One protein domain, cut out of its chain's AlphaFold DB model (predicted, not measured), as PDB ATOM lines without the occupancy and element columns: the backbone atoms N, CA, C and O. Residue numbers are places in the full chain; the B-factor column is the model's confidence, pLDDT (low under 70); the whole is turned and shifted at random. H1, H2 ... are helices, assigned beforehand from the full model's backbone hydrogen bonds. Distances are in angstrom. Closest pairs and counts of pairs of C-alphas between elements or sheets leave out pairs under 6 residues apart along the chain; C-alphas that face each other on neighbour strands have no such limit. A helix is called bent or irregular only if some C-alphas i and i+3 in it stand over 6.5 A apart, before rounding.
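Overview. This is residues 345 to 405 of the 405 residues of an uncharacterized protein of Rhizophagus irregularis (UniProt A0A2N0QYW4). Two shorter helices, H1 and H2, make a corner beside the first part of a long helix, H3, and residues 393 to 405, of which 393 to 403 belong to H3, stick out from the body. The printed part has 61 residues, is all helix in the order H1, H2, H3, and has no named strand. It is only just compact, close to loose, with a radius of gyration of the C-alphas of 12.4 A, and flat, spanning 36 by 32 by 17 A.

Arrangement. H1, residues 345 to 357, is close to but not clearly touching H2, residues 359 to 370; they are about perpendicular at 86 degrees, and their closest C-alphas, Phe 355 and Phe 362, are 7.2 A apart. H1 touches H3, residues 382 to 403, at its residues 382 to 389 alone, the same way at a steep tilt of 61 degrees; the closest C-alphas, Phe 355 and Ile 385, are 6.8 A apart. H2, with residues 362 to 366 alone, only just touches residues 388 to 392 of H3, with 3 pairs of C-alphas within 8 A, the closest Phe 362 and Leu 388 at 7.0 A; they are about perpendicular at 84 degrees. Every O i to N i+4 pair is within hydrogen-bond range in H1 and H2, and 16 of 18 in H3.

Along the chain. H1 begins at C-alpha 345 (-10.446, -5.733, 32.510) and is 17.9 A long; H2 is 16.1 A. H3, 29.8 A, ends at C-alpha 403 (-2.610, 23.940, 46.392), with a kink of 40 degrees near residue 397; it is irregular, but only just: C-alphas 398 and 401 are 6.9 A apart.

Size, cuts and confidence. The C-alphas farthest apart, His 345 and Gln 405, are 37.8 A apart. The printed part has no cut; H1 to H2 is a tight link, H2 to H3 a long one of 11 residues. Residues 404 to 405 have pLDDT under 70.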
ATOM      1  N   HIS A 345     -10.832  -6.293  33.806       79.25
ATOM      2  CA  HIS A 345     -10.446  -5.733  32.510       79.25
ATOM      3  C   HIS A 345     -10.866  -4.270  32.392       79.25
ATOM      4  O   HIS A 345     -10.075  -3.434  31.962       79.25
ATOM      5  N   VAL A 346     -12.062  -3.922  32.880       82.00
ATOM      6  CA  VAL A 346     -12.501  -2.519  32.967       82.00
ATOM      7  C   VAL A 346     -11.525  -1.699  33.815       82.00
ATOM      8  O   VAL A 346     -11.085  -0.628  33.394       82.00
ATOM      9  N   ALA A 347     -11.145  -2.204  34.992       82.19
ATOM     10  CA  ALA A 347     -10.204  -1.527  35.877       82.19
ATOM     11  C   ALA A 347      -8.814  -1.380  35.239       82.19
ATOM     12  O   ALA A 347      -8.220  -0.306  35.315       82.19
ATOM     13  N   LEU A 348      -8.306  -2.432  34.594       80.38
ATOM     14  CA  LEU A 348      -7.030  -2.427  33.877       80.38
ATOM     15  C   LEU A 348      -7.001  -1.381  32.764       80.38
ATOM     16  O   LEU A 348      -6.149  -0.491  32.782       80.38
ATOM     17  N   ASN A 349      -7.979  -1.440  31.864       84.19
ATOM     18  CA  ASN A 349      -8.084  -0.534  30.724       84.19
ATOM     19  C   ASN A 349      -8.238   0.918  31.179       84.19
ATOM     20  O   ASN A 349      -7.647   1.818  30.586       84.19
ATOM     21  N   THR A 350      -8.985   1.160  32.260       85.06
ATOM     22  CA  THR A 350      -9.127   2.503  32.842       85.06
ATOM     23  C   THR A 350      -7.782   3.038  33.336       85.06
ATOM     24  O   THR A 350      -7.408   4.161  33.000       85.06
ATOM     25  N   LYS A 351      -7.028   2.244  34.106       86.62
ATOM     26  CA  LYS A 351      -5.718   2.654  34.637       86.62
ATOM     27  C   LYS A 351      -4.702   2.899  33.527       86.62
ATOM     28  O   LYS A 351      -3.985   3.896  33.571       86.62
ATOM     29  N   GLU A 352      -4.652   2.007  32.542       87.62
ATOM     30  CA  GLU A 352      -3.782   2.160  31.379       87.62
ATOM     31  C   GLU A 352      -4.153   3.411  30.579       87.62
ATOM     32  O   GLU A 352      -3.271   4.199  30.248       87.62
ATOM     33  N   SER A 353      -5.448   3.655  30.354       88.88
ATOM     34  CA  SER A 353      -5.914   4.838  29.620       88.88
ATOM     35  C   SER A 353      -5.498   6.130  30.319       88.88
ATOM     36  O   SER A 353      -4.888   6.986  29.689       88.88
ATOM     37  N   VAL A 354      -5.741   6.251  31.632       88.62
ATOM     38  CA  VAL A 354      -5.315   7.421  32.426       88.62
ATOM     39  C   VAL A 354      -3.802   7.621  32.330       88.62
ATOM     40  O   VAL A 354      -3.333   8.738  32.115       88.62
ATOM     41  N   PHE A 355      -3.032   6.543  32.461       89.56
ATOM     42  CA  PHE A 355      -1.580   6.607  32.367       89.56
ATOM     43  C   PHE A 355      -1.103   7.087  30.990       89.56
ATOM     44  O   PHE A 355      -0.242   7.960  30.917       89.56
ATOM     45  N   LEU A 356      -1.672   6.550  29.908       89.19
ATOM     46  CA  LEU A 356      -1.309   6.924  28.541       89.19
ATOM     47  C   LEU A 356      -1.721   8.364  28.214       89.19
ATOM     48  O   LEU A 356      -0.932   9.095  27.619       89.19
ATOM     49  N   THR A 357      -2.909   8.802  28.644       92.00
ATOM     50  CA  THR A 357      -3.374  10.185  28.453       92.00
ATOM     51  C   THR A 357      -2.441  11.195  29.123       92.00
ATOM     52  O   THR A 357      -2.131  12.225  28.532       92.00
ATOM     53  N   PHE A 358      -1.949  10.893  30.328       91.81
ATOM     54  CA  PHE A 358      -1.068  11.784  31.092       91.81
ATOM     55  C   PHE A 358       0.390  11.307  31.119       91.81
ATOM     56  O   PHE A 358       1.121  11.570  32.076       91.81
ATOM     57  N   TRP A 359       0.841  10.622  30.062       92.00
ATOM     58  CA  TRP A 359       2.158   9.978  30.031       92.00
ATOM     59  C   TRP A 359       3.309  10.948  30.327       92.00
ATOM     60  O   TRP A 359       4.218  10.608  31.080       92.00
ATOM     61  N   ALA A 360       3.253  12.174  29.791       92.38
ATOM     62  CA  ALA A 360       4.290  13.186  30.003       92.38
ATOM     63  C   ALA A 360       4.470  13.531  31.492       92.38
ATOM     64  O   ALA A 360       5.597  13.574  31.984       92.38
ATOM     65  N   PHE A 361       3.362  13.691  32.223       93.00
ATOM     66  CA  PHE A 361       3.384  13.915  33.668       93.00
ATOM     67  C   PHE A 361       4.002  12.719  34.404       93.00
ATOM     68  O   PHE A 361       4.920  12.889  35.206       93.00
ATOM     69  N   PHE A 362       3.546  11.499  34.100       92.12
ATOM     70  CA  PHE A 362       4.061  10.298  34.758       92.12
ATOM     71  C   PHE A 362       5.539  10.034  34.449       92.12
ATOM     72  O   PHE A 362       6.257   9.532  35.312       92.12
ATOM     73  N   ASN A 363       6.009  10.388  33.252       91.56
ATOM     74  CA  ASN A 363       7.412  10.276  32.870       91.56
ATOM     75  C   ASN A 363       8.300  11.220  33.692       91.56
ATOM     76  O   ASN A 363       9.325  10.785  34.214       91.56
ATOM     77  N   GLU A 364       7.901  12.483  33.854       91.94
ATOM     78  CA  GLU A 364       8.653  13.440  34.676       91.94
ATOM     79  C   GLU A 364       8.615  13.065  36.161       91.94
ATOM     80  O   GLU A 364       9.657  13.028  36.817       91.94
ATOM     81  N   MET A 365       7.447  12.661  36.673       90.81
ATOM     82  CA  MET A 365       7.323  12.151  38.039       90.81
ATOM     83  C   MET A 365       8.239  10.945  38.272       90.81
ATOM     84  O   MET A 365       8.923  10.888  39.292       90.81
ATOM     85  N   PHE A 366       8.291   9.997  37.330       90.56
ATOM     86  CA  PHE A 366       9.160   8.821  37.402       90.56
ATOM     87  C   PHE A 366      10.648   9.198  37.441       90.56
ATOM     88  O   PHE A 366      11.391   8.682  38.276       90.56
ATOM     89  N   LYS A 367      11.100  10.118  36.579       90.25
ATOM     90  CA  LYS A 367      12.497  10.582  36.591       90.25
ATOM     91  C   LYS A 367      12.861  11.243  37.913       90.25
ATOM     92  O   LYS A 367      13.915  10.940  38.464       90.25
ATOM     93  N   ALA A 368      11.981  12.107  38.420       89.31
ATOM     94  CA  ALA A 368      12.200  12.829  39.665       89.31
ATOM     95  C   ALA A 368      12.246  11.885  40.877       89.31
ATOM     96  O   ALA A 368      13.156  11.977  41.695       89.31
ATOM     97  N   THR A 369      11.303  10.943  40.975       87.25
ATOM     98  CA  THR A 369      11.207  10.022  42.124       87.25
ATOM     99  C   THR A 369      12.307   8.967  42.150       87.25
ATOM    100  O   THR A 369      12.848   8.687  43.215       87.25
ATOM    101  N   PHE A 370      12.670   8.394  41.000       87.25
ATOM    102  CA  PHE A 370      13.662   7.313  40.929       87.25
ATOM    103  C   PHE A 370      15.058   7.778  40.497       87.25
ATOM    104  O   PHE A 370      15.923   6.941  40.245       87.25
ATOM    105  N   GLN A 371      15.275   9.093  40.366       83.12
ATOM    106  CA  GLN A 371      16.527   9.697  39.878       83.12
ATOM    107  C   GLN A 371      17.015   9.066  38.559       83.12
ATOM    108  O   GLN A 371      18.211   8.946  38.279       83.12
ATOM    109  N   SER A 372      16.066   8.621  37.730       77.94
ATOM    110  CA  SER A 372      16.356   7.920  36.487       77.94
ATOM    111  C   SER A 372      16.683   8.924  35.390       77.94
ATOM    112  O   SER A 372      15.863   9.767  35.038       77.94
ATOM    113  N   LYS A 373      17.851   8.767  34.758       78.69
ATOM    114  CA  LYS A 373      18.195   9.488  33.518       78.69
ATOM    115  C   LYS A 373      17.433   8.961  32.296       78.69
ATOM    116  O   LYS A 373      17.434   9.597  31.246       78.69
ATOM    117  N   ARG A 374      16.820   7.777  32.403       83.44
ATOM    118  CA  ARG A 374      16.070   7.137  31.315       83.44
ATOM    119  C   ARG A 374      14.598   7.521  31.380       83.44
ATOM    120  O   ARG A 374      14.012   7.527  32.465       83.44
ATOM    121  N   ASN A 375      14.014   7.760  30.208       83.44
ATOM    122  CA  ASN A 375      12.570   7.897  30.051       83.44
ATOM    123  C   ASN A 375      11.861   6.598  30.452       83.44
ATOM    124  O   ASN A 375      12.383   5.492  30.269       83.44
ATOM    125  N   LEU A 376      10.648   6.751  30.970       85.31
ATOM    126  CA  LEU A 376       9.724   5.655  31.185       85.31
ATOM    127  C   LEU A 376       9.370   5.018  29.834       85.31
ATOM    128  O   LEU A 376       9.331   5.684  28.801       85.31
ATOM    129  N   ALA A 377       9.127   3.709  29.818       82.88
ATOM    130  CA  ALA A 377       8.681   3.041  28.598       82.88
ATOM    131  C   ALA A 377       7.331   3.621  28.130       82.88
ATOM    132  O   ALA A 377       6.496   3.987  28.958       82.88
ATOM    133  N   ALA A 378       7.095   3.651  26.814       79.69
ATOM    134  CA  ALA A 378       5.811   4.088  26.252       79.69
ATOM    135  C   ALA A 378       4.642   3.202  26.726       79.69
ATOM    136  O   ALA A 378       3.556   3.699  27.003       79.69
ATOM    137  N   LYS A 379       4.892   1.895  26.886       80.88
ATOM    138  CA  LYS A 379       3.961   0.919  27.471       80.88
ATOM    139  C   LYS A 379       4.648   0.146  28.603       80.88
ATOM    140  O   LYS A 379       5.265  -0.893  28.359       80.88
ATOM    141  N   PRO A 380       4.649   0.674  29.835       82.12
ATOM    142  CA  PRO A 380       5.225  -0.024  30.973       82.12
ATOM    143  C   PRO A 380       4.330  -1.189  31.418       82.12
ATOM    144  O   PRO A 380       3.134  -1.216  31.152       82.12
ATOM    145  N   LYS A 381       4.915  -2.168  32.122       83.12
ATOM    146  CA  LYS A 381       4.163  -3.317  32.660       83.12
ATOM    147  C   LYS A 381       3.032  -2.847  33.603       83.12
ATOM    148  O   LYS A 381       3.260  -1.885  34.342       83.12
ATOM    149  N   PRO A 382       1.887  -3.555  33.690       81.44
ATOM    150  CA  PRO A 382       0.735  -3.136  34.504       81.44
ATOM    151  C   PRO A 382       1.053  -2.806  35.969       81.44
ATOM    152  O   PRO A 382       0.542  -1.833  36.517       81.44
ATOM    153  N   TRP A 383       1.958  -3.555  36.609       80.12
ATOM    154  CA  TRP A 383       2.371  -3.275  37.991       80.12
ATOM    155  C   TRP A 383       3.097  -1.927  38.140       80.12
ATOM    156  O   TRP A 383       2.941  -1.257  39.158       80.12
ATOM    157  N   ARG A 384       3.856  -1.490  37.122       84.69
ATOM    158  CA  ARG A 384       4.516  -0.173  37.120       84.69
ATOM    159  C   ARG A 384       3.494   0.945  36.983       84.69
ATOM    160  O   ARG A 384       3.628   1.959  37.655       84.69
ATOM    161  N   ILE A 385       2.472   0.742  36.147       87.44
ATOM    162  CA  ILE A 385       1.354   1.682  36.012       87.44
ATOM    163  C   ILE A 385       0.648   1.838  37.364       87.44
ATOM    164  O   ILE A 385       0.487   2.958  37.841       87.44
ATOM    165  N   ASN A 386       0.312   0.725  38.028       86.44
ATOM    166  CA  ASN A 386      -0.295   0.743  39.363       86.44
ATOM    167  C   ASN A 386       0.561   1.497  40.390       86.44
ATOM    168  O   ASN A 386       0.034   2.325  41.131       86.44
ATOM    169  N   LEU A 387       1.870   1.231  40.424       86.31
ATOM    170  CA  LEU A 387       2.791   1.891  41.348       86.31
ATOM    171  C   LEU A 387       2.844   3.405  41.119       86.31
ATOM    172  O   LEU A 387       2.778   4.173  42.072       86.31
ATOM    173  N   LEU A 388       2.936   3.847  39.863       89.12
ATOM    174  CA  LEU A 388       2.981   5.274  39.541       89.12
ATOM    175  C   LEU A 388       1.664   5.977  39.874       89.12
ATOM    176  O   LEU A 388       1.691   7.067  40.438       89.12
ATOM    177  N   LEU A 389       0.520   5.345  39.599       88.88
ATOM    178  CA  LEU A 389      -0.785   5.871  40.010       88.88
ATOM    179  C   LEU A 389      -0.884   6.001  41.536       88.88
ATOM    180  O   LEU A 389      -1.387   7.006  42.035       88.88
ATOM    181  N   TYR A 390      -0.362   5.020  42.276       87.31
ATOM    182  CA  TYR A 390      -0.303   5.076  43.734       87.31
ATOM    183  C   TYR A 390       0.593   6.216  44.235       87.31
ATOM    184  O   TYR A 390       0.155   7.004  45.069       87.31
ATOM    185  N   ILE A 391       1.812   6.350  43.700       87.81
ATOM    186  CA  ILE A 391       2.748   7.423  44.071       87.81
ATOM    187  C   ILE A 391       2.142   8.796  43.769       87.81
ATOM    188  O   ILE A 391       2.224   9.691  44.607       87.81
ATOM    189  N   ALA A 392       1.491   8.960  42.615       89.06
ATOM    190  CA  ALA A 392       0.819  10.204  42.254       89.06
ATOM    191  C   ALA A 392      -0.293  10.559  43.253       89.06
ATOM    192  O   ALA A 392      -0.365  11.695  43.718       89.06
ATOM    193  N   HIS A 393      -1.125   9.584  43.638       86.06
ATOM    194  CA  HIS A 393      -2.180   9.780  44.641       86.06
ATOM    195  C   HIS A 393      -1.615  10.100  46.033       86.06
ATOM    196  O   HIS A 393      -2.087  11.020  46.703       86.06
ATOM    197  N   ALA A 394      -0.570   9.385  46.459       83.62
ATOM    198  CA  ALA A 394       0.094   9.611  47.739       83.62
ATOM    199  C   ALA A 394       0.775  10.990  47.796       83.62
ATOM    200  O   ALA A 394       0.590  11.732  48.759       83.62
ATOM    201  N   GLY A 395       1.497  11.374  46.741       84.62
ATOM    202  CA  GLY A 395       2.104  12.698  46.615       84.62
ATOM    203  C   GLY A 395       1.054  13.808  46.600       84.62
ATOM    204  O   GLY A 395       1.183  14.800  47.319       84.62
ATOM    205  N   TRP A 396      -0.047  13.608  45.868       83.62
ATOM    206  CA  TRP A 396      -1.165  14.547  45.859       83.62
ATOM    207  C   TRP A 396      -1.743  14.777  47.254       83.62
ATOM    208  O   TRP A 396      -2.025  15.915  47.614       83.62
ATOM    209  N   LYS A 397      -1.871  13.742  48.088       80.06
ATOM    210  CA  LYS A 397      -2.336  13.918  49.472       80.06
ATOM    211  C   LYS A 397      -1.467  14.841  50.315       80.06
ATOM    212  O   LYS A 397      -2.013  15.542  51.164       80.06
ATOM    213  N   ILE A 398      -0.156  14.827  50.096       82.69
ATOM    214  CA  ILE A 398       0.794  15.677  50.819       82.69
ATOM    215  C   ILE A 398       0.658  17.125  50.331       82.69
ATOM    216  O   ILE A 398       0.588  18.061  51.126       82.69
ATOM    217  N   VAL A 399       0.567  17.311  49.012       82.12
ATOM    218  CA  VAL A 399       0.646  18.640  48.392       82.12
ATOM    219  C   VAL A 399      -0.715  19.342  48.308       82.12
ATOM    220  O   VAL A 399      -0.758  20.566  48.360       82.12
ATOM    221  N   ARG A 400      -1.844  18.616  48.269       79.56
ATOM    222  CA  ARG A 400      -3.192  19.196  48.068       79.56
ATOM    223  C   ARG A 400      -3.534  20.319  49.047       79.56
ATOM    224  O   ARG A 400      -4.210  21.265  48.664       79.56
ATOM    225  N   ASN A 401      -3.071  20.221  50.295       76.94
ATOM    226  CA  ASN A 401      -3.359  21.221  51.323       76.94
ATOM    227  C   ASN A 401      -2.667  22.562  51.029       76.94
ATOM    228  O   ASN A 401      -3.140  23.584  51.494       76.94
ATOM    229  N   HIS A 402      -1.584  22.550  50.249       80.31
ATOM    230  CA  HIS A 402      -0.830  23.734  49.836       80.31
ATOM    231  C   HIS A 402      -1.301  24.302  48.486       80.31
ATOM    232  O   HIS A 402      -0.902  25.398  48.119       80.31
ATOM    233  N   VAL A 403      -2.106  23.548  47.726       74.81
ATOM    234  CA  VAL A 403      -2.610  23.940  46.392       74.81
ATOM    235  C   VAL A 403      -4.027  24.513  46.461       74.81
ATOM    236  O   VAL A 403      -4.403  25.307  45.608       74.81
ATOM    237  N   PHE A 404      -4.825  24.080  47.440       62.78
ATOM    238  CA  PHE A 404      -6.195  24.566  47.659       62.78
ATOM    239  C   PHE A 404      -6.329  25.540  48.840       62.78
ATOM    240  O   PHE A 404      -7.454  25.807  49.264       62.78
ATOM    241  N   GLN A 405      -5.210  26.014  49.392       50.31
ATOM    242  CA  GLN A 405      -5.182  27.296  50.103       50.31
ATOM    243  C   GLN A 405      -5.203  28.408  49.061       50.31
ATOM    244  O   GLN A 405      -5.942  29.387  49.292       50.31
TER     245      GLN A 405